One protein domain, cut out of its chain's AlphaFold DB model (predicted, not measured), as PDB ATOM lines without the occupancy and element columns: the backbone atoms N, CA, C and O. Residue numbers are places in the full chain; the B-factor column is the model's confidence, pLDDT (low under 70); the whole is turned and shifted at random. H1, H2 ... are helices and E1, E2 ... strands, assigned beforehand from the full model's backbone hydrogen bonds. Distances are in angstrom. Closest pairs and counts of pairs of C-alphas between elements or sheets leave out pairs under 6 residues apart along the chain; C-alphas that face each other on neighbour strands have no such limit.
ATOM      1  N   HIS A  67     324.547 372.079 277.702       88.50
ATOM      2  CA  HIS A  67     324.252 373.145 276.739       88.50
ATOM      3  C   HIS A  67     324.387 374.572 277.312       88.50
ATOM      4  O   HIS A  67     324.213 375.548 276.582       88.50
ATOM      5  N   TYR A  68     324.537 374.746 278.633       88.69
ATOM      6  CA  TYR A  68     324.840 376.052 279.244       88.69
ATOM      7  C   TYR A  68     326.344 376.308 279.369       88.69
ATOM      8  O   TYR A  68     326.734 377.457 279.558       88.69
ATOM      9  N   HIS A  69     327.160 375.259 279.279       88.38
ATOM     10  CA  HIS A  69     328.619 375.323 279.348       88.38
ATOM     11  C   HIS A  69     329.286 375.193 277.975       88.38
ATOM     12  O   HIS A  69     330.502 375.304 277.882       88.38
ATOM     13  N   ASP A  70     328.510 374.918 276.932       91.50
ATOM     14  CA  ASP A  70     328.975 374.883 275.551       91.50
ATOM     15  C   ASP A  70     328.937 376.298 274.957       91.50
ATOM     16  O   ASP A  70     327.877 376.932 274.921       91.50
ATOM     17  N   ASP A  71     330.092 376.795 274.513       90.62
ATOM     18  CA  ASP A  71     330.258 378.166 274.009       90.62
ATOM     19  C   ASP A  71     329.392 378.446 272.773       90.62
ATOM     20  O   ASP A  71     328.882 379.554 272.614       90.62
ATOM     21  N   GLU A  72     329.156 377.434 271.934       90.56
ATOM     22  CA  GLU A  72     328.333 377.552 270.724       90.56
ATOM     23  C   GLU A  72     326.825 377.553 271.023       90.56
ATOM     24  O   GLU A  72     326.027 378.007 270.203       90.56
ATOM     25  N   CYS A  73     326.414 377.072 272.199       89.81
ATOM     26  CA  CYS A  73     325.022 377.084 272.654       89.81
ATOM     27  C   CYS A  73     324.721 378.221 273.641       89.81
ATOM     28  O   CYS A  73     323.563 378.643 273.785       89.81
ATOM     29  N   SER A  74     325.733 378.693 274.369       88.44
ATOM     30  CA  SER A  74     325.584 379.714 275.400       88.44
ATOM     31  C   SER A  74     325.080 381.030 274.802       88.44
ATOM     32  O   SER A  74     325.427 381.424 273.696       88.44
ATOM     33  N   GLY A  75     324.171 381.708 275.505       87.06
ATOM     34  CA  GLY A  75     323.564 382.960 275.031       87.06
ATOM     35  C   GLY A  75     322.500 382.823 273.928       87.06
ATOM     36  O   GLY A  75     321.681 383.728 273.782       87.06
ATOM     37  N   LEU A  76     322.408 381.689 273.223       89.94
ATOM     38  CA  LEU A  76     321.390 381.499 272.182       89.94
ATOM     39  C   LEU A  76     319.982 381.254 272.766       89.94
ATOM     40  O   LEU A  76     319.854 380.678 273.855       89.94
ATOM     41  N   PRO A  77     318.898 381.616 272.054       90.06
ATOM     42  CA  PRO A  77     317.542 381.149 272.337       90.06
ATOM     43  C   PRO A  77     317.422 379.620 272.253       90.06
ATOM     44  O   PRO A  77     318.107 378.968 271.470       90.06
ATOM     45  N   LEU A  78     316.484 379.037 273.007       86.56
ATOM     46  CA  LEU A  78     316.323 377.578 273.111       86.56
ATOM     47  C   LEU A  78     316.126 376.872 271.755       86.56
ATOM     48  O   LEU A  78     316.636 375.773 271.568       86.56
ATOM     49  N   ALA A  79     315.385 377.485 270.825       86.31
ATOM     50  CA  ALA A  79     315.186 376.933 269.483       86.31
ATOM     51  C   ALA A  79     316.507 376.875 268.700       86.31
ATOM     52  O   ALA A  79     316.881 375.813 268.221       86.31
ATOM     53  N   GLN A  80     317.274 377.968 268.699       89.31
ATOM     54  CA  GLN A  80     318.568 378.029 268.018       89.31
ATOM     55  C   GLN A  80     319.595 377.065 268.625       89.31
ATOM     56  O   GLN A  80     320.365 376.466 267.887       89.31
ATOM     57  N   ARG A  81     319.569 376.840 269.948       91.00
ATOM     58  CA  ARG A  81     320.405 375.800 270.580       91.00
ATOM     59  C   ARG A  81     320.083 374.408 270.054       91.00
ATOM     60  O   ARG A  81     320.992 373.630 269.803       91.00
ATOM     61  N   ARG A  82     318.794 374.080 269.893       89.88
ATOM     62  CA  ARG A  82     318.376 372.780 269.340       89.88
ATOM     63  C   ARG A  82     318.887 372.604 267.925       89.88
ATOM     64  O   ARG A  82     319.431 371.550 267.620       89.88
ATOM     65  N   ASP A  83     318.711 373.625 267.097       88.88
ATOM     66  CA  ASP A  83     319.103 373.577 265.693       88.88
ATOM     67  C   ASP A  83     320.627 373.458 265.563       88.88
ATOM     68  O   ASP A  83     321.107 372.583 264.846       88.88
ATOM     69  N   ASN A  84     321.382 374.234 266.349       94.19
ATOM     70  CA  ASN A  84     322.843 374.150 266.420       94.19
ATOM     71  C   ASN A  84     323.313 372.744 266.840       94.19
ATOM     72  O   ASN A  84     324.103 372.118 266.134       94.19
ATOM     73  N   VAL A  85     322.771 372.200 267.937       94.44
ATOM     74  CA  VAL A  85     323.124 370.849 268.400       94.44
ATOM     75  C   VAL A  85     322.756 369.794 267.355       94.44
ATOM     76  O   VAL A  85     323.558 368.906 267.089       94.44
ATOM     77  N   ASN A  86     321.587 369.884 266.715       91.75
ATOM     78  CA  ASN A  86     321.192 368.947 265.659       91.75
ATOM     79  C   ASN A  86     322.142 368.997 264.454       91.75
ATOM     80  O   ASN A  86     322.488 367.949 263.912       91.75
ATOM     81  N   GLN A  87     322.581 370.193 264.056       93.62
ATOM     82  CA  GLN A  87     323.528 370.372 262.961       93.62
ATOM     83  C   GLN A  87     324.901 369.777 263.300       93.62
ATOM     84  O   GLN A  87     325.481 369.076 262.474       93.62
ATOM     85  N   ARG A  88     325.391 369.984 264.527       96.19
ATOM     86  CA  ARG A  88     326.651 369.387 265.003       96.19
ATOM     87  C   ARG A  88     326.562 367.867 265.108       96.19
ATOM     88  O   ARG A  88     327.477 367.184 264.672       96.19
ATOM     89  N   VAL A  89     325.443 367.329 265.603       95.25
ATOM     90  CA  VAL A  89     325.188 365.876 265.604       95.25
ATOM     91  C   VAL A  89     325.217 365.318 264.186       95.25
ATOM     92  O   VAL A  89     325.798 364.261 263.975       95.25
ATOM     93  N   ARG A  90     324.611 366.010 263.209       93.69
ATOM     94  CA  ARG A  90     324.670 365.586 261.806       93.69
ATOM     95  C   ARG A  90     326.099 365.569 261.284       93.69
ATOM     96  O   ARG A  90     326.494 364.567 260.712       93.69
ATOM     97  N   HIS A  91     326.848 366.646 261.506       95.06
ATOM     98  CA  HIS A  91     328.225 366.750 261.038       95.06
ATOM     99  C   HIS A  91     329.106 365.628 261.603       95.06
ATOM    100  O   HIS A  91     329.790 364.946 260.850       95.06
ATOM    101  N   GLU A  92     329.021 365.377 262.910       95.62
ATOM    102  CA  GLU A  92     329.752 364.279 263.550       95.62
ATOM    103  C   GLU A  92     329.255 362.907 263.072       95.62
ATOM    104  O   GLU A  92     330.052 361.999 262.875       95.62
ATOM    105  N   ALA A  93     327.950 362.729 262.843       94.00
ATOM    106  CA  ALA A  93     327.423 361.476 262.304       94.00
ATOM    107  C   ALA A  93     327.906 361.212 260.869       94.00
ATOM    108  O   ALA A  93     328.170 360.062 260.534       94.00
ATOM    109  N   GLU A  94     328.013 362.247 260.035       93.12
ATOM    110  CA  GLU A  94     328.554 362.158 258.675       93.12
ATOM    111  C   GLU A  94     330.049 361.818 258.688       93.12
ATOM    112  O   GLU A  94     330.463 360.918 257.963       93.12
ATOM    113  N   ASP A  95     330.833 362.465 259.555       94.06
ATOM    114  CA  ASP A  95     332.264 362.175 259.736       94.06
ATOM    115  C   ASP A  95     332.491 360.718 260.180       94.06
ATOM    116  O   ASP A  95     333.307 359.994 259.612       94.06
ATOM    117  N   LEU A  96     331.691 360.250 261.142       92.62
ATOM    118  CA  LEU A  96     331.754 358.885 261.662       92.62
ATOM    119  C   LEU A  96     331.281 357.820 260.672       92.62
ATOM    120  O   LEU A  96     331.799 356.703 260.678       92.62
ATOM    121  N   ALA A  97     330.276 358.137 259.856       91.31
ATOM    122  CA  ALA A  97     329.747 357.217 258.855       91.31
ATOM    123  C   ALA A  97     330.729 357.006 257.689       91.31
ATOM    124  O   ALA A  97     330.685 355.958 257.039       91.31
ATOM    125  N   GLY A  98     331.620 357.973 257.448       92.06
ATOM    126  CA  GLY A  98     332.609 357.931 256.379       92.06
ATOM    127  C   GLY A  98     331.992 358.151 255.000       92.06
ATOM    128  O   GLY A  98     331.064 358.936 254.828       92.06
ATOM    129  N   ASP A  99     332.534 357.475 253.986       91.25
ATOM    130  CA  ASP A  99     332.011 357.586 252.627       91.25
ATOM    131  C   ASP A  99     330.675 356.836 252.476       91.25
ATOM    132  O   ASP A  99     330.550 355.687 252.918       91.25
ATOM    133  N   PRO A 100     329.690 357.414 251.760       90.50
ATOM    134  CA  PRO A 100     328.444 356.722 251.492       90.50
ATOM    135  C   PRO A 100     328.704 355.445 250.687       90.50
ATOM    136  O   PRO A 100     329.493 355.467 249.730       90.50
ATOM    137  N   PRO A 101     328.015 354.332 251.014       87.62
ATOM    138  CA  PRO A 101     328.150 353.103 250.255       87.62
ATOM    139  C   PRO A 101     327.851 353.373 248.780       87.62
ATOM    140  O   PRO A 101     326.949 354.136 248.430       87.62
ATOM    141  N   ARG A 102     328.630 352.751 247.895       84.31
ATOM    142  CA  ARG A 102     328.444 352.850 246.444       84.31
ATOM    143  C   ARG A 102     327.910 351.530 245.919       84.31
ATOM    144  O   ARG A 102     328.388 350.468 246.302       84.31
ATOM    145  N   GLY A 103     326.959 351.593 245.000       71.38
ATOM    146  CA  GLY A 103     326.502 350.413 244.279       71.38
ATOM    147  C   GLY A 103     325.120 350.597 243.675       71.38
ATOM    148  O   GLY A 103     324.447 351.594 243.952       71.38
ATOM    149  N   PRO A 104     324.670 349.634 242.854       72.56
ATOM    150  CA  PRO A 104     323.266 349.549 242.520       72.56
ATOM    151  C   PRO A 104     322.512 349.161 243.792       72.56
ATOM    152  O   PRO A 104     322.495 348.003 244.214       72.56
ATOM    153  N   PHE A 105     321.896 350.145 244.430       79.12
ATOM    154  CA  PHE A 105     320.932 349.864 245.475       79.12
ATOM    155  C   PHE A 105     319.710 349.227 244.836       79.12
ATOM    156  O   PHE A 105     319.166 349.748 243.860       79.12
ATOM    157  N   ALA A 106     319.288 348.083 245.376       70.06
ATOM    158  CA  ALA A 106     318.033 347.487 244.955       70.06
ATOM    159  C   ALA A 106     316.924 348.541 245.095       70.06
ATOM    160  O   ALA A 106     316.923 349.279 246.091       70.06
ATOM    161  N   PRO A 107     316.000 348.621 244.122       66.88
ATOM    162  CA  PRO A 107     314.915 349.576 244.204       66.88
ATOM    163  C   PRO A 107     314.156 349.378 245.515       66.88
ATOM    164  O   PRO A 107     314.132 348.285 246.101       66.88
ATOM    165  N   HIS A 108     313.538 350.456 245.984       69.38
ATOM    166  CA  HIS A 108     312.669 350.379 247.145       69.38
ATOM    167  C   HIS A 108     311.485 349.440 246.832       69.38
ATOM    168  O   HIS A 108     311.328 348.981 245.695       69.38
ATOM    169  N   HIS A 109     310.645 349.112 247.820       67.25
ATOM    170  CA  HIS A 109     309.467 348.257 247.576       67.25
ATOM    171  C   HIS A 109     308.716 348.665 246.290       67.25
ATOM    172  O   HIS A 109     308.663 349.842 245.935       67.25
ATOM    173  N   LYS A 110     308.145 347.673 245.594       70.56
ATOM    174  CA  LYS A 110     307.414 347.864 244.328       70.56
ATOM    175  C   LYS A 110     308.241 348.509 243.195       70.56
ATOM    176  O   LYS A 110     307.671 349.028 242.246       70.56
ATOM    177  N   GLY A 111     309.576 348.462 243.256       74.88
ATOM    178  CA  GLY A 111     310.428 348.926 242.156       74.88
ATOM    179  C   GLY A 111     310.624 350.443 242.108       74.88
ATOM    180  O   GLY A 111     311.143 350.952 241.117       74.88
ATOM    181  N   HIS A 112     310.219 351.178 243.149       81.19
ATOM    182  CA  HIS A 112     310.339 352.631 243.142       81.19
ATOM    183  C   HIS A 112     311.812 353.091 243.126       81.19
ATOM    184  O   HIS A 112     312.650 352.493 243.817       81.19
ATOM    185  N   PRO A 113     312.126 354.176 242.384       82.06
ATOM    186  CA  PRO A 113     313.464 354.749 242.363       82.06
ATOM    187  C   PRO A 113     313.866 355.214 243.760       82.06
ATOM    188  O   PRO A 113     313.035 355.686 244.539       82.06
ATOM    189  N   VAL A 114     315.151 355.079 244.070       86.25
ATOM    190  CA  VAL A 114     315.717 355.440 245.369       86.25
ATOM    191  C   VAL A 114     316.527 356.726 245.282       86.25
ATOM    192  O   VAL A 114     317.134 357.022 244.253       86.25
ATOM    193  N   LEU A 115     316.527 357.491 246.370       84.75
ATOM    194  CA  LEU A 115     317.431 358.618 246.564       84.75
ATOM    195  C   LEU A 115     318.841 358.122 246.917       84.75
ATOM    196  O   LEU A 115     319.000 356.970 247.328       84.75
ATOM    197  N   PRO A 116     319.864 358.984 246.799       85.50
ATOM    198  CA  PRO A 116     321.183 358.693 247.343       85.50
ATOM    199  C   PRO A 116     321.120 358.339 248.841       85.50
ATOM    200  O   PRO A 116     320.234 358.846 249.542       85.50
ATOM    201  N   PRO A 117     322.046 357.500 249.343       90.38
ATOM    202  CA  PRO A 117     322.137 357.190 250.765       90.38
ATOM    203  C   PRO A 117     322.258 358.453 251.618       90.38
ATOM    204  O   PRO A 117     323.011 359.366 251.285       90.38
ATOM    205  N   GLN A 118     321.540 358.475 252.734       90.94
ATOM    206  CA  GLN A 118     321.568 359.548 253.724       90.94
ATOM    207  C   GLN A 118     322.024 359.001 255.072       90.94
ATOM    208  O   GLN A 118     321.763 357.840 255.383       90.94
ATOM    209  N   VAL A 119     322.684 359.832 255.877       93.50
ATOM    210  CA  VAL A 119     323.133 359.451 257.222       93.50
ATOM    211  C   VAL A 119     322.017 359.704 258.231       93.50
ATOM    212  O   VAL A 119     321.435 360.789 258.299       93.50
ATOM    213  N   ALA A 120     321.703 358.691 259.031       92.44
ATOM    214  CA  ALA A 120     320.763 358.806 260.128       92.44
ATOM    215  C   ALA A 120     321.410 359.531 261.310       92.44
ATOM    216  O   ALA A 120     322.492 359.184 261.778       92.44
ATOM    217  N   VAL A 121     320.702 360.530 261.831       91.31
ATOM    218  CA  VAL A 121     321.169 361.373 262.944       91.31
ATOM    219  C   VAL A 121     320.627 360.920 264.303       91.31
ATOM    220  O   VAL A 121     320.872 361.587 265.301       91.31
ATOM    221  N   GLY A 122     319.837 359.842 264.353       89.62
ATOM    222  CA  GLY A 122     319.291 359.266 265.590       89.62
ATOM    223  C   GLY A 122     318.336 360.190 266.357       89.62
ATOM    224  O   GLY A 122     318.547 360.473 267.538       89.62
ATOM    225  N   HIS A 123     317.328 360.763 265.686       84.62
ATOM    226  CA  HIS A 123     316.323 361.615 266.346       84.62
ATOM    227  C   HIS A 123     315.405 360.804 267.266       84.62
ATOM    228  O   HIS A 123     315.276 361.137 268.452       84.62
ATOM    229  N   ASP A 124     314.817 359.749 266.708       82.69
ATOM    230  CA  ASP A 124     313.863 358.873 267.384       82.69
ATOM    231  C   ASP A 124     314.519 357.595 267.906       82.69
ATOM    232  O   ASP A 124     314.121 357.085 268.946       82.69
ATOM    233  N   ASP A 125     315.577 357.121 267.258       89.69
ATOM    234  CA  ASP A 125     316.363 355.991 267.740       89.69
ATOM    235  C   ASP A 125     317.857 356.311 267.664       89.69
ATOM    236  O   ASP A 125     318.447 356.333 266.579       89.69
ATOM    237  N   TYR A 126     318.483 356.568 268.820       91.75
ATOM    238  CA  TYR A 126     319.915 356.888 268.866       91.75
ATOM    239  C   TYR A 126     320.793 355.737 268.351       91.75
ATOM    240  O   TYR A 126     321.878 356.000 267.841       91.75
ATOM    241  N   THR A 127     320.314 354.485 268.385       91.38
ATOM    242  CA  THR A 127     321.053 353.313 267.876       91.38
ATOM    243  C   THR A 127     321.188 353.312 266.350       91.38
ATOM    244  O   THR A 127     321.941 352.526 265.775       91.38
ATOM    245  N   LYS A 128     320.442 354.182 265.657       93.00
ATOM    246  CA  LYS A 128     320.542 354.366 264.205       93.00
ATOM    247  C   LYS A 128     321.555 355.430 263.807       93.00
ATOM    248  O   LYS A 128     321.763 355.619 262.613       93.00
ATOM    249  N   LEU A 129     322.158 356.137 264.758       94.25
ATOM    250  CA  LEU A 129     323.082 357.220 264.453       94.25
ATOM    251  C   LEU A 129     324.286 356.726 263.641       94.25
ATOM    252  O   LEU A 129     324.851 355.676 263.935       94.25
ATOM    253  N   GLY A 130     324.650 357.480 262.602       92.69
ATOM    254  CA  GLY A 130     325.784 357.169 261.726       92.69
ATOM    255  C   GLY A 130     325.483 356.081 260.694       92.69
ATOM    256  O   GLY A 130     326.335 355.746 259.878       92.69
ATOM    257  N   ARG A 131     324.265 355.525 260.675       94.25
ATOM    258  CA  ARG A 131     323.882 354.536 259.664       94.25
ATOM    259  C   ARG A 131     323.460 355.213 258.376       94.25
ATOM    260  O   ARG A 131     322.656 356.142 258.399       94.25
ATOM    261  N   TYR A 132     323.884 354.661 257.249       93.19
ATOM    262  CA  TYR A 132     323.304 355.013 255.969       93.19
ATOM    263  C   TYR A 132     321.958 354.330 255.789       93.19
ATOM    264  O   TYR A 132     321.808 353.124 256.013       93.19
ATOM    265  N   TYR A 133     320.985 355.102 255.331       90.69
ATOM    266  CA  TYR A 133     319.687 354.619 254.902       90.69
ATOM    267  C   TYR A 133     319.330 355.184 253.537       90.69
ATOM    268  O   TYR A 133     319.900 356.171 253.074       90.69
ATOM    269  N   ILE A 134     318.384 354.529 252.878       88.31
ATOM    270  CA  ILE A 134     317.950 354.893 251.537       88.31
ATOM    271  C   ILE A 134     316.450 355.131 251.560       88.31
ATOM    272  O   ILE A 134     315.694 354.343 252.132       88.31
ATOM    273  N   LEU A 135     316.032 356.219 250.923       85.12
ATOM    274  CA  LEU A 135     314.634 356.593 250.786       85.12
ATOM    275  C   LEU A 135     314.145 356.363 249.362       85.12
ATOM    276  O   LEU A 135     314.907 356.402 248.400       85.12
ATOM    277  N   CYS A 136     312.837 356.180 249.230       86.12
ATOM    278  CA  CYS A 136     312.168 356.274 247.942       86.12
ATOM    279  C   CYS A 136     312.210 357.724 247.431       86.12
ATOM    280  O   CYS A 136     311.901 358.642 248.189       86.12
ATOM    281  N   ALA A 137     312.519 357.928 246.150       83.19
ATOM    282  CA  ALA A 137     312.495 359.246 245.511       83.19
ATOM    283  C   ALA A 137     311.076 359.820 245.388       83.19
ATOM    284  O   ALA A 137     310.900 361.030 245.469       83.19
ATOM    285  N   ASN A 138     310.068 358.949 245.272       81.12
ATOM    286  CA  ASN A 138     308.651 359.316 245.265       81.12
ATOM    287  C   ASN A 138     307.943 358.638 246.446       81.12
ATOM    288  O   ASN A 138     307.315 357.588 246.277       81.12
ATOM    289  N   PRO A 139     308.106 359.160 247.673       75.81
ATOM    290  CA  PRO A 139     307.648 358.461 248.856       75.81
ATOM    291  C   PRO A 139     306.119 358.515 248.984       75.81
ATOM    292  O   PRO A 139     305.559 359.553 249.331       75.81
ATOM    293  N   THR A 140     305.452 357.380 248.771       78.81
ATOM    294  CA  THR A 140     304.108 357.112 249.309       78.81
ATOM    295  C   THR A 140     304.176 356.927 250.829       78.81
ATOM    296  O   THR A 140     305.260 356.754 251.392       78.81
ATOM    297  N   ASP A 141     303.035 356.891 251.513       74.62
ATOM    298  CA  ASP A 141     303.011 356.614 252.958       74.62
ATOM    299  C   ASP A 141     303.628 355.244 253.292       74.62
ATOM    300  O   ASP A 141     304.368 355.107 254.265       74.62
ATOM    301  N   GLU A 142     303.435 354.240 252.427       71.81
ATOM    302  CA  GLU A 142     304.118 352.943 252.538       71.81
ATOM    303  C   GLU A 142     305.642 353.065 252.385       71.81
ATOM    304  O   GLU A 142     306.388 352.331 253.035       71.81
ATOM    305  N   CYS A 143     306.122 354.001 251.556       72.31
ATOM    306  CA  CYS A 143     307.551 354.267 251.411       72.31
ATOM    307  C   CYS A 143     308.155 354.849 252.675       72.31
ATOM    308  O   CYS A 143     309.236 354.420 253.074       72.31
ATOM    309  N   ARG A 144     307.462 355.802 253.300       68.19
ATOM    310  CA  ARG A 144     307.939 356.465 254.518       68.19
ATOM    311  C   ARG A 144     308.047 355.485 255.685       68.19
ATOM    312  O   ARG A 144     308.978 355.583 256.470       68.19
ATOM    313  N   LYS A 145     307.155 354.488 255.744       70.50
ATOM    314  CA  LYS A 145     307.173 353.425 256.765       70.50
ATOM    315  C   LYS A 145     308.301 352.396 256.588       70.50
ATOM    316  O   LYS A 145     308.532 351.600 257.490       70.50
ATOM    317  N   ARG A 146     308.976 352.349 255.434       72.44
ATOM    318  CA  ARG A 146     309.931 351.279 255.085       72.44
ATOM    319  C   ARG A 146     311.354 351.796 254.892       72.44
ATOM    320  O   ARG A 146     311.971 351.476 253.889       72.44
ATOM    321  N   ILE A 147     311.890 352.565 255.836       80.06
ATOM    322  CA  ILE A 147     313.290 353.013 255.765       80.06
ATOM    323  C   ILE A 147     314.222 351.795 255.743       80.06
ATOM    324  O   ILE A 147     314.173 350.937 256.628       80.06
ATOM    325  N   ARG A 148     315.083 351.711 254.723       83.38
ATOM    326  CA  ARG A 148     316.071 350.636 254.595       83.38
ATOM    327  C   ARG A 148     317.453 351.150 254.966       83.38
ATOM    328  O   ARG A 148     318.039 351.928 254.218       83.38
ATOM    329  N   TYR A 149     317.986 350.652 256.075       89.50
ATOM    330  CA  TYR A 149     319.385 350.853 256.442       89.50
ATOM    331  C   TYR A 149     320.282 349.922 255.626       89.50
ATOM    332  O   TYR A 149     319.946 348.754 255.413       89.50
ATOM    333  N   VAL A 150     321.405 350.453 255.152       89.75
ATOM    334  CA  VAL A 150     322.367 349.738 254.297       89.75
ATOM    335  C   VAL A 150     323.759 349.623 254.891       89.75
ATOM    336  O   VAL A 150     324.589 348.921 254.325       89.75
ATOM    337  N   THR A 151     323.997 350.247 256.042       89.69
ATOM    338  CA  THR A 151     325.170 349.966 256.871       89.69
ATOM    339  C   THR A 151     324.758 349.433 258.233       89.69
ATOM    340  O   THR A 151     323.619 349.622 258.694       89.69
ATOM    341  N   ASP A 152     325.696 348.741 258.867       90.50
ATOM    342  CA  ASP A 152     325.554 348.233 260.222       90.50
ATOM    343  C   ASP A 152     325.486 349.383 261.240       90.50
ATOM    344  O   ASP A 152     325.977 350.483 260.970       90.50
ATOM    345  N   PRO A 153     324.806 349.178 262.382       91.06
ATOM    346  CA  PRO A 153     324.802 350.158 263.460       91.06
ATOM    347  C   PRO A 153     326.205 350.342 264.043       91.06
ATOM    348  O   PRO A 153     326.973 349.384 264.144       91.06
ATOM    349  N   LEU A 154     326.507 351.566 264.477       90.56
ATOM    350  CA  LEU A 154     327.687 351.814 265.301       90.56
ATOM    351  C   LEU A 154     327.530 351.085 266.648       90.56
ATOM    352  O   LEU A 154     326.423 351.091 267.199       90.56
ATOM    353  N   PRO A 155     328.602 350.475 267.190       92.69
ATOM    354  CA  PRO A 155     328.570 349.872 268.518       92.69
ATOM    355  C   PRO A 155     328.111 350.880 269.571       92.69
ATOM    356  O   PRO A 155     328.465 352.062 269.528       92.69
ATOM    357  N   GLU A 156     327.323 350.418 270.531       91.00
ATOM    358  CA  GLU A 156     326.744 351.296 271.543       91.00
ATOM    359  C   GLU A 156     327.822 351.905 272.451       91.00
ATOM    360  O   GLU A 156     327.777 353.097 272.763       91.00
ATOM    361  N   GLU A 157     328.846 351.122 272.785       91.31
ATOM    362  CA  GLU A 157     330.026 351.551 273.537       91.31
ATOM    363  C   GLU A 157     330.750 352.685 272.814       91.31
ATOM    364  O   GLU A 157     331.194 353.648 273.437       91.31
ATOM    365  N   PHE A 158     330.832 352.597 271.484       91.81
ATOM    366  CA  PHE A 158     331.421 353.647 270.667       91.81
ATOM    367  C   PHE A 158     330.590 354.927 270.766       91.81
ATOM    368  O   PHE A 158     331.134 355.970 271.111       91.81
ATOM    369  N   LEU A 159     329.271 354.851 270.558       91.25
ATOM    370  CA  LEU A 159     328.370 356.012 270.612       91.25
ATOM    371  C   LEU A 159     328.376 356.731 271.971       91.25
ATOM    372  O   LEU A 159     328.235 357.956 272.018       91.25
ATOM    373  N   LEU A 160     328.513 355.985 273.070       90.62
ATOM    374  CA  LEU A 160     328.390 356.494 274.442       90.62
ATOM    375  C   LEU A 160     329.707 356.874 275.107       90.62
ATOM    376  O   LEU A 160     329.705 357.543 276.139       90.62
ATOM    377  N   LEU A 161     330.830 356.496 274.507       85.94
ATOM    378  CA  LEU A 161     332.152 356.896 274.974       85.94
ATOM    379  C   LEU A 161     332.839 357.877 274.020       85.94
ATOM    380  O   LEU A 161     333.920 358.375 274.356       85.94
ATOM    381  N   HIS A 162     332.212 358.203 272.888       93.12
ATOM    382  CA  HIS A 162     332.739 359.124 271.891       93.12
ATOM    383  C   HIS A 162     332.880 360.557 272.425       93.12
ATOM    384  O   HIS A 162     331.918 361.193 272.851       93.12
ATOM    385  N   GLU A 163     334.084 361.119 272.331       92.12
ATOM    386  CA  GLU A 163     334.423 362.389 272.987       92.12
ATOM    387  C   GLU A 163     333.621 363.592 272.483       92.12
ATOM    388  O   GLU A 163     333.243 364.448 273.279       92.12
ATOM    389  N   LYS A 164     333.336 363.653 271.177       93.75
ATOM    390  CA  LYS A 164     332.581 364.762 270.564       93.75
ATOM    391  C   LYS A 164     331.076 364.503 270.506       93.75
ATOM    392  O   LYS A 164     330.278 365.306 270.983       93.75
ATOM    393  N   LEU A 165     330.694 363.360 269.942       93.75
ATOM    394  CA  LEU A 165     329.304 362.965 269.758       93.75
ATOM    395  C   LEU A 165     328.519 362.767 271.066       93.75
ATOM    396  O   LEU A 165     327.399 363.271 271.163       93.75
ATOM    397  N   THR A 166     329.048 362.064 272.075       94.31
ATOM    398  CA  THR A 166     328.256 361.757 273.281       94.31
ATOM    399  C   THR A 166     327.779 363.025 274.011       94.31
ATOM    400  O   THR A 166     326.582 363.107 274.303       94.31
ATOM    401  N   PRO A 167     328.616 364.064 274.240       94.56
ATOM    402  CA  PRO A 167     328.144 365.343 274.778       94.56
ATOM    403  C   PRO A 167     327.019 365.983 273.961       94.56
ATOM    404  O   PRO A 167     326.078 366.524 274.541       94.56
ATOM    405  N   LEU A 168     327.082 365.906 272.629       95.06
ATOM    406  CA  LEU A 168     326.047 366.446 271.741       95.06
ATOM    407  C   LEU A 168     324.723 365.696 271.887       95.06
ATOM    408  O   LEU A 168     323.661 366.319 271.937       95.06
ATOM    409  N   LEU A 169     324.768 364.371 272.018       94.06
ATOM    410  CA  LEU A 169     323.575 363.559 272.248       94.06
ATOM    411  C   LEU A 169     322.956 363.824 273.623       94.06
ATOM    412  O   LEU A 169     321.733 363.939 273.728       94.06
ATOM    413  N   ILE A 170     323.783 364.013 274.653       93.38
ATOM    414  CA  ILE A 170     323.327 364.447 275.977       93.38
ATOM    415  C   ILE A 170     322.661 365.828 275.879       93.38
ATOM    416  O   ILE A 170     321.516 365.981 276.300       93.38
ATOM    417  N   MET A 171     323.318 366.821 275.265       93.38
ATOM    418  CA  MET A 171     322.742 368.159 275.063       93.38
ATOM    419  C   MET A 171     321.413 368.101 274.307       93.38
ATOM    420  O   MET A 171     320.461 368.809 274.636       93.38
ATOM    421  N   ARG A 172     321.304 367.218 273.313       92.00
ATOM    422  CA  ARG A 172     320.069 367.007 272.560       92.00
ATOM    423  C   ARG A 172     318.944 366.405 273.402       92.00
ATOM    424  O   ARG A 172     317.782 366.726 273.141       92.00
ATOM    425  N   GLU A 173     319.244 365.577 274.405       90.44
ATOM    426  CA  GLU A 173     318.260 365.139 275.407       90.44
ATOM    427  C   GLU A 173     317.826 366.277 276.328       90.44
ATOM    428  O   GLU A 173     316.629 366.463 276.552       90.44
ATOM    429  N   GLU A 174     318.777 367.062 276.837       90.31
ATOM    430  CA  GLU A 174     318.500 368.216 277.703       90.31
ATOM    431  C   GLU A 174     317.591 369.235 277.007       90.31
ATOM    432  O   GLU A 174     316.671 369.797 277.606       90.31
ATOM    433  N   LEU A 175     317.838 369.451 275.715       88.56
ATOM    434  CA  LEU A 175     317.112 370.401 274.892       88.56
ATOM    435  C   LEU A 175     315.776 369.857 274.375       88.56
ATOM    436  O   LEU A 175     315.061 370.613 273.713       88.56
ATOM    437  N   GLN A 176     315.380 368.611 274.660       82.19
ATOM    438  CA  GLN A 176     314.088 368.086 274.202       82.19
ATOM    439  C   GLN A 176     312.932 369.009 274.601       82.19
ATOM    440  O   GLN A 176     312.894 369.606 275.678       82.19
ATOM    441  N   ALA A 177     311.954 369.158 273.707       70.06
ATOM    442  CA  ALA A 177     310.784 369.961 274.029       70.06
ATOM    443  C   ALA A 177     309.981 369.283 275.138       70.06
ATOM    444  O   ALA A 177     309.506 368.160 274.964       70.06
ATOM    445  N   THR A 178     309.796 369.991 276.256       62.66
ATOM    446  CA  THR A 178     308.925 369.537 277.334       62.66
ATOM    447  C   THR A 178     307.515 369.370 276.768       62.66
ATOM    448  O   THR A 178     306.922 370.349 276.300       62.66
ATOM    449  N   PRO A 179     306.968 368.146 276.739       59.50
ATOM    450  CA  PRO A 179     305.658 367.913 276.154       59.50
ATOM    451  C   PRO A 179     304.601 368.704 276.927       59.50
ATOM    452  O   PRO A 179     304.502 368.597 278.149       59.50
ATOM    453  N   ARG A 180     303.810 369.505 276.200       52.06
ATOM    454  CA  ARG A 180     302.797 370.402 276.784       52.06
ATOM    455  C   ARG A 180     301.645 369.645 277.447       52.06
ATOM    456  O   ARG A 180     300.971 370.196 278.308       52.06
ATOM    457  N   THR A 181     301.409 368.387 277.066       53.09
ATOM    458  CA  THR A 181     300.316 367.567 277.603       53.09
ATOM    459  C   THR A 181     300.802 366.179 278.019       53.09
ATOM    460  O   THR A 181     301.751 365.630 277.462       53.09
ATOM    461  N   LYS A 182     300.120 365.554 278.990       55.50
ATOM    462  CA  LYS A 182     300.427 364.173 279.415       55.50
ATOM    463  C   LYS A 182     300.271 363.161 278.268       55.50
ATOM    464  O   LYS A 182     301.001 362.174 278.231       55.50
ATOM    465  N   ILE A 183     299.357 363.417 277.330       57.31
ATOM    466  CA  ILE A 183     299.102 362.569 276.154       57.31
ATOM    467  C   ILE A 183     300.265 362.670 275.159       57.31
ATOM    468  O   ILE A 183     300.835 361.648 274.787       57.31
ATOM    469  N   THR A 184     300.695 363.891 274.811       57.59
ATOM    470  CA  THR A 184     301.872 364.103 273.944       57.59
ATOM    471  C   THR A 184     303.154 363.582 274.590       57.59
ATOM    472  O   THR A 184     303.989 363.001 273.906       57.59
ATOM    473  N   ARG A 185     303.275 363.681 275.923       53.12
ATOM    474  CA  ARG A 185     304.365 363.060 276.689       53.12
ATOM    475  C   ARG A 185     304.380 361.541 276.535       53.12
ATOM    476  O   ARG A 185     305.428 360.982 276.253       53.12
ATOM    477  N   ARG A 186     303.234 360.877 276.716       52.47
ATOM    478  CA  ARG A 186     303.124 359.410 276.613       52.47
ATOM    479  C   ARG A 186     303.351 358.902 275.190       52.47
ATOM    480  O   ARG A 186     303.984 357.867 275.041       52.47
ATOM    481  N   SER A 187     302.871 359.619 274.174       55.03
ATOM    482  CA  SER A 187     303.108 359.263 272.769       55.03
ATOM    483  C   SER A 187     304.592 359.394 272.397       55.03
ATOM    484  O   SER A 187     305.198 358.438 271.922       55.03
ATOM    485  N   ARG A 188     305.219 360.531 272.735       55.31
ATOM    486  CA  ARG A 188     306.629 360.813 272.420       55.31
ATOM    487  C   ARG A 188     307.617 359.904 273.158       55.31
ATOM    488  O   ARG A 188     308.641 359.551 272.598       55.31
ATOM    489  N   VAL A 189     307.314 359.513 274.400       54.56
ATOM    490  CA  VAL A 189     308.161 358.599 275.194       54.56
ATOM    491  C   VAL A 189     308.047 357.142 274.727       54.56
ATOM    492  O   VAL A 189     308.981 356.383 274.916       54.56
ATOM    493  N   ARG A 190     306.926 356.726 274.120       57.81
ATOM    494  CA  ARG A 190     306.726 355.319 273.717       57.81
ATOM    495  C   ARG A 190     307.416 354.928 272.412       57.81
ATOM    496  O   ARG A 190     307.604 353.738 272.197       57.81
ATOM    497  N   ARG A 191     307.730 355.902 271.556       65.50
ATOM    498  CA  ARG A 191     308.274 355.672 270.205       65.50
ATOM    499  C   ARG A 191     309.775 355.925 270.102       65.50
ATOM    500  O   ARG A 191     310.410 355.435 269.184       65.50
ATOM    501  N   ARG A 192     310.325 356.699 271.037       80.75
ATOM    502  CA  ARG A 192     311.708 357.156 270.993       80.75
ATOM    503  C   ARG A 192     312.589 356.286 271.880       80.75
ATOM    504  O   ARG A 192     312.343 356.233 273.081       80.75
ATOM    505  N   LEU A 193     313.620 355.673 271.305       86.56
ATOM    506  CA  LEU A 193     314.748 355.126 272.054       86.56
ATOM    507  C   LEU A 193     315.698 356.286 272.342       86.56
ATOM    508  O   LEU A 193     316.344 356.818 271.436       86.56
ATOM    509  N   ALA A 194     315.714 356.746 273.592       87.56
ATOM    510  CA  ALA A 194     316.567 357.846 274.012       87.56
ATOM    511  C   ALA A 194     317.924 357.316 274.485       87.56
ATOM    512  O   ALA A 194     318.012 356.247 275.077       87.56
ATOM    513  N   ILE A 195     318.976 358.115 274.308       90.00
ATOM    514  CA  ILE A 195     320.335 357.777 274.773       90.00
ATOM    515  C   ILE A 195     320.387 357.482 276.284       90.00
ATOM    516  O   ILE A 195     321.178 356.666 276.740       90.00
ATOM    517  N   LYS A 196     319.499 358.104 277.069       88.38
ATOM    518  CA  LYS A 196     319.380 357.874 278.517       88.38
ATOM    519  C   LYS A 196     318.815 356.506 278.904       88.38
ATOM    520  O   LYS A 196     318.868 356.153 280.076       88.38
ATOM    521  N   ASP A 197     318.206 355.805 277.949       87.88
ATOM    522  CA  ASP A 197     317.649 354.470 278.156       87.88
ATOM    523  C   ASP A 197     318.726 353.385 277.937       87.88
ATOM    524  O   ASP A 197     318.464 352.206 278.160       87.88
ATOM    525  N   SER A 198     319.941 353.781 277.531       89.88
ATOM    526  CA  SER A 198     321.091 352.892 277.397       89.88
ATOM    527  C   SER A 198     321.580 352.349 278.748       89.88
ATOM    528  O   SER A 198     321.659 353.116 279.716       89.88
ATOM    529  N   PRO A 199     322.040 351.083 278.816       88.88
ATOM    530  CA  PRO A 199     322.753 350.568 279.985       88.88
ATOM    531  C   PRO A 199     324.060 351.321 280.295       88.88
ATOM    532  O   PRO A 199     324.442 351.398 281.459       88.88
ATOM    533  N   LEU A 200     324.720 351.928 279.299       90.38
ATOM    534  CA  LEU A 200     325.972 352.682 279.489       90.38
ATOM    535  C   LEU A 200     325.729 354.168 279.808       90.38
ATOM    536  O   LEU A 200     326.664 354.970 279.862       90.38
ATOM    537  N   TRP A 201     324.471 354.569 280.025       90.94
ATOM    538  CA  TRP A 201     324.124 355.955 280.336       90.94
ATOM    539  C   TRP A 201     324.828 356.473 281.595       90.94
ATOM    540  O   TRP A 201     325.281 357.618 281.621       90.94
ATOM    541  N   ALA A 202     324.938 355.639 282.634       88.00
ATOM    542  CA  ALA A 202     325.601 356.018 283.880       88.00
ATOM    543  C   ALA A 202     327.078 356.380 283.651       88.00
ATOM    544  O   ALA A 202     327.542 357.402 284.159       88.00
ATOM    545  N   ASP A 203     327.776 355.606 282.818       89.00
ATOM    546  CA  ASP A 203     329.188 355.819 282.492       89.00
ATOM    547  C   ASP A 203     329.385 357.074 281.636       89.00
ATOM    548  O   ASP A 203     330.280 357.884 281.897       89.00
ATOM    549  N   ALA A 204     328.508 357.289 280.651       89.62
ATOM    550  CA  ALA A 204     328.501 358.508 279.848       89.62
ATOM    551  C   ALA A 204     328.283 359.751 280.731       89.62
ATOM    552  O   ALA A 204     328.977 360.762 280.598       89.62
ATOM    553  N   VAL A 205     327.352 359.672 281.681       88.62
ATOM    554  CA  VAL A 205     327.096 360.753 282.634       88.62
ATOM    555  C   VAL A 205     328.297 361.004 283.546       88.62
ATOM    556  O   VAL A 205     328.683 362.163 283.710       88.62
ATOM    557  N   ASP A 206     328.912 359.966 284.120       87.19
ATOM    558  CA  ASP A 206     330.106 360.121 284.962       87.19
ATOM    559  C   ASP A 206     331.242 360.804 284.190       87.19
ATOM    560  O   ASP A 206     331.800 361.817 284.632       87.19
ATOM    561  N   LYS A 207     331.511 360.320 282.973       89.00
ATOM    562  CA  LYS A 207     332.555 360.854 282.099       89.00
ATOM    563  C   LYS A 207     332.328 362.329 281.766       89.00
ATOM    564  O   LYS A 207     333.248 363.132 281.914       89.00
ATOM    565  N   PHE A 208     331.124 362.704 281.332       88.94
ATOM    566  CA  PHE A 208     330.889 364.032 280.754       88.94
ATOM    567  C   PHE A 208     330.318 365.076 281.730       88.94
ATOM    568  O   PHE A 208     330.506 366.271 281.491       88.94
ATOM    569  N   TYR A 209     329.698 364.677 282.849       83.50
ATOM    570  CA  TYR A 209     329.248 365.609 283.900       83.50
ATOM    571  C   TYR A 209     330.128 365.622 285.153       83.50
ATOM    572  O   TYR A 209     330.308 366.691 285.744       83.50
ATOM    573  N   LEU A 210     330.614 364.466 285.622       76.69
ATOM    574  CA  LEU A 210     331.275 364.372 286.931       76.69
ATOM    575  C   LEU A 210     332.780 364.619 286.825       76.69
ATOM    576  O   LEU A 210     333.301 365.468 287.550       76.69
ATOM    577  N   ARG A 211     333.470 363.985 285.870       63.75
ATOM    578  CA  ARG A 211     334.920 364.197 285.683       63.75
ATOM    579  C   ARG A 211     335.272 365.606 285.213       63.75
ATOM    580  O   ARG A 211     336.274 366.157 285.658       63.75
ATOM    581  N   ARG A 212     334.388 366.256 284.449       59.94
ATOM    582  CA  ARG A 212     334.566 367.653 284.007       59.94
ATOM    583  C   ARG A 212     334.667 368.659 285.165       59.94
ATOM    584  O   ARG A 212     335.264 369.713 284.999       59.94
ATOM    585  N   LYS A 213     334.124 368.346 286.352       55.75
ATOM    586  CA  LYS A 213     334.292 369.185 287.559       55.75
ATOM    587  C   LYS A 213     335.680 369.073 288.190       55.75
ATOM    588  O   LYS A 213     336.076 369.988 288.906       55.75
TER     589      LYS A 213
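Overview. This is residues 67 to 213 of the 420 residues of an uncharacterized protein of Gymnopilus dilepis (UniProt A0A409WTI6). Helices gather at one end, where H1 and H4 pack side by side, running opposite ways, with H3 and H6 near H4; a loop-rich arm with E1 and H2 reaches away from them, and H5 lies off to another side. The printed part has 147 residues, with six named helices and one named strand in the order H1, E1, H2, H3, H4, H5, H6. It is mostly helix by its named elements, though these hold 66 residues, under half. It is compact, with a radius of gyration of the C-alphas of 17.0 A and spans of 54 by 37 by 31 A.

Along the chain. Find C-alpha 78 at (316.323, 377.578, 273.111); from there H1 runs 28.2 A to residue 97. Next come E1, residues 132 to 134, 7.0 A; H2, residues 141 to 144, 5.2 A; H3, residues 156 to 161, 8.5 A; H4, residues 165 to 174, 14.4 A; and H5, residues 182 to 191, 14.8 A. H6, residues 201 to 213, runs 18.2 A to C-alpha 213 at (334.292, 369.185, 287.559).

Arrangement. Look at Val 89 and Leu 168, whose C-alphas, 6.2 A apart, are the closest of H1 and H4; these touch at a shallow tilt of 28 degrees, opposite ways. H3 and H4 only just touch, with 3 pairs of C-alphas within 8 A, and only at the corner, closest at C-alphas 160 and 166, 5.4 A. With residues 201 to 204 alone, H6 only just touches H3, with 3 such pairs, closest at C-alphas 204 and 160, 5.8 A. E1 pairs with no named strand; residues 118 to 119 pair antiparallel with its residues 132 to 133, and residues 148 to 149 with its residues 133 to 134. H2 and H5 touch no helix. Every O i to N i+4 pair is within hydrogen-bond range in H1, H3 and H4, against 5 of 6 in H5 and 6 of 9 in H6; H2 is too short for one.

Size, cuts and confidence. The C-alphas farthest apart, those of Lys 110 and Lys 213, are 55.2 A apart. The printed part has no cut; the links H1 to E1 and H2 to H3 are long. Look for pLDDT under 70 at residues 107 to 109, 144, 178 to 191 and 211 to 213.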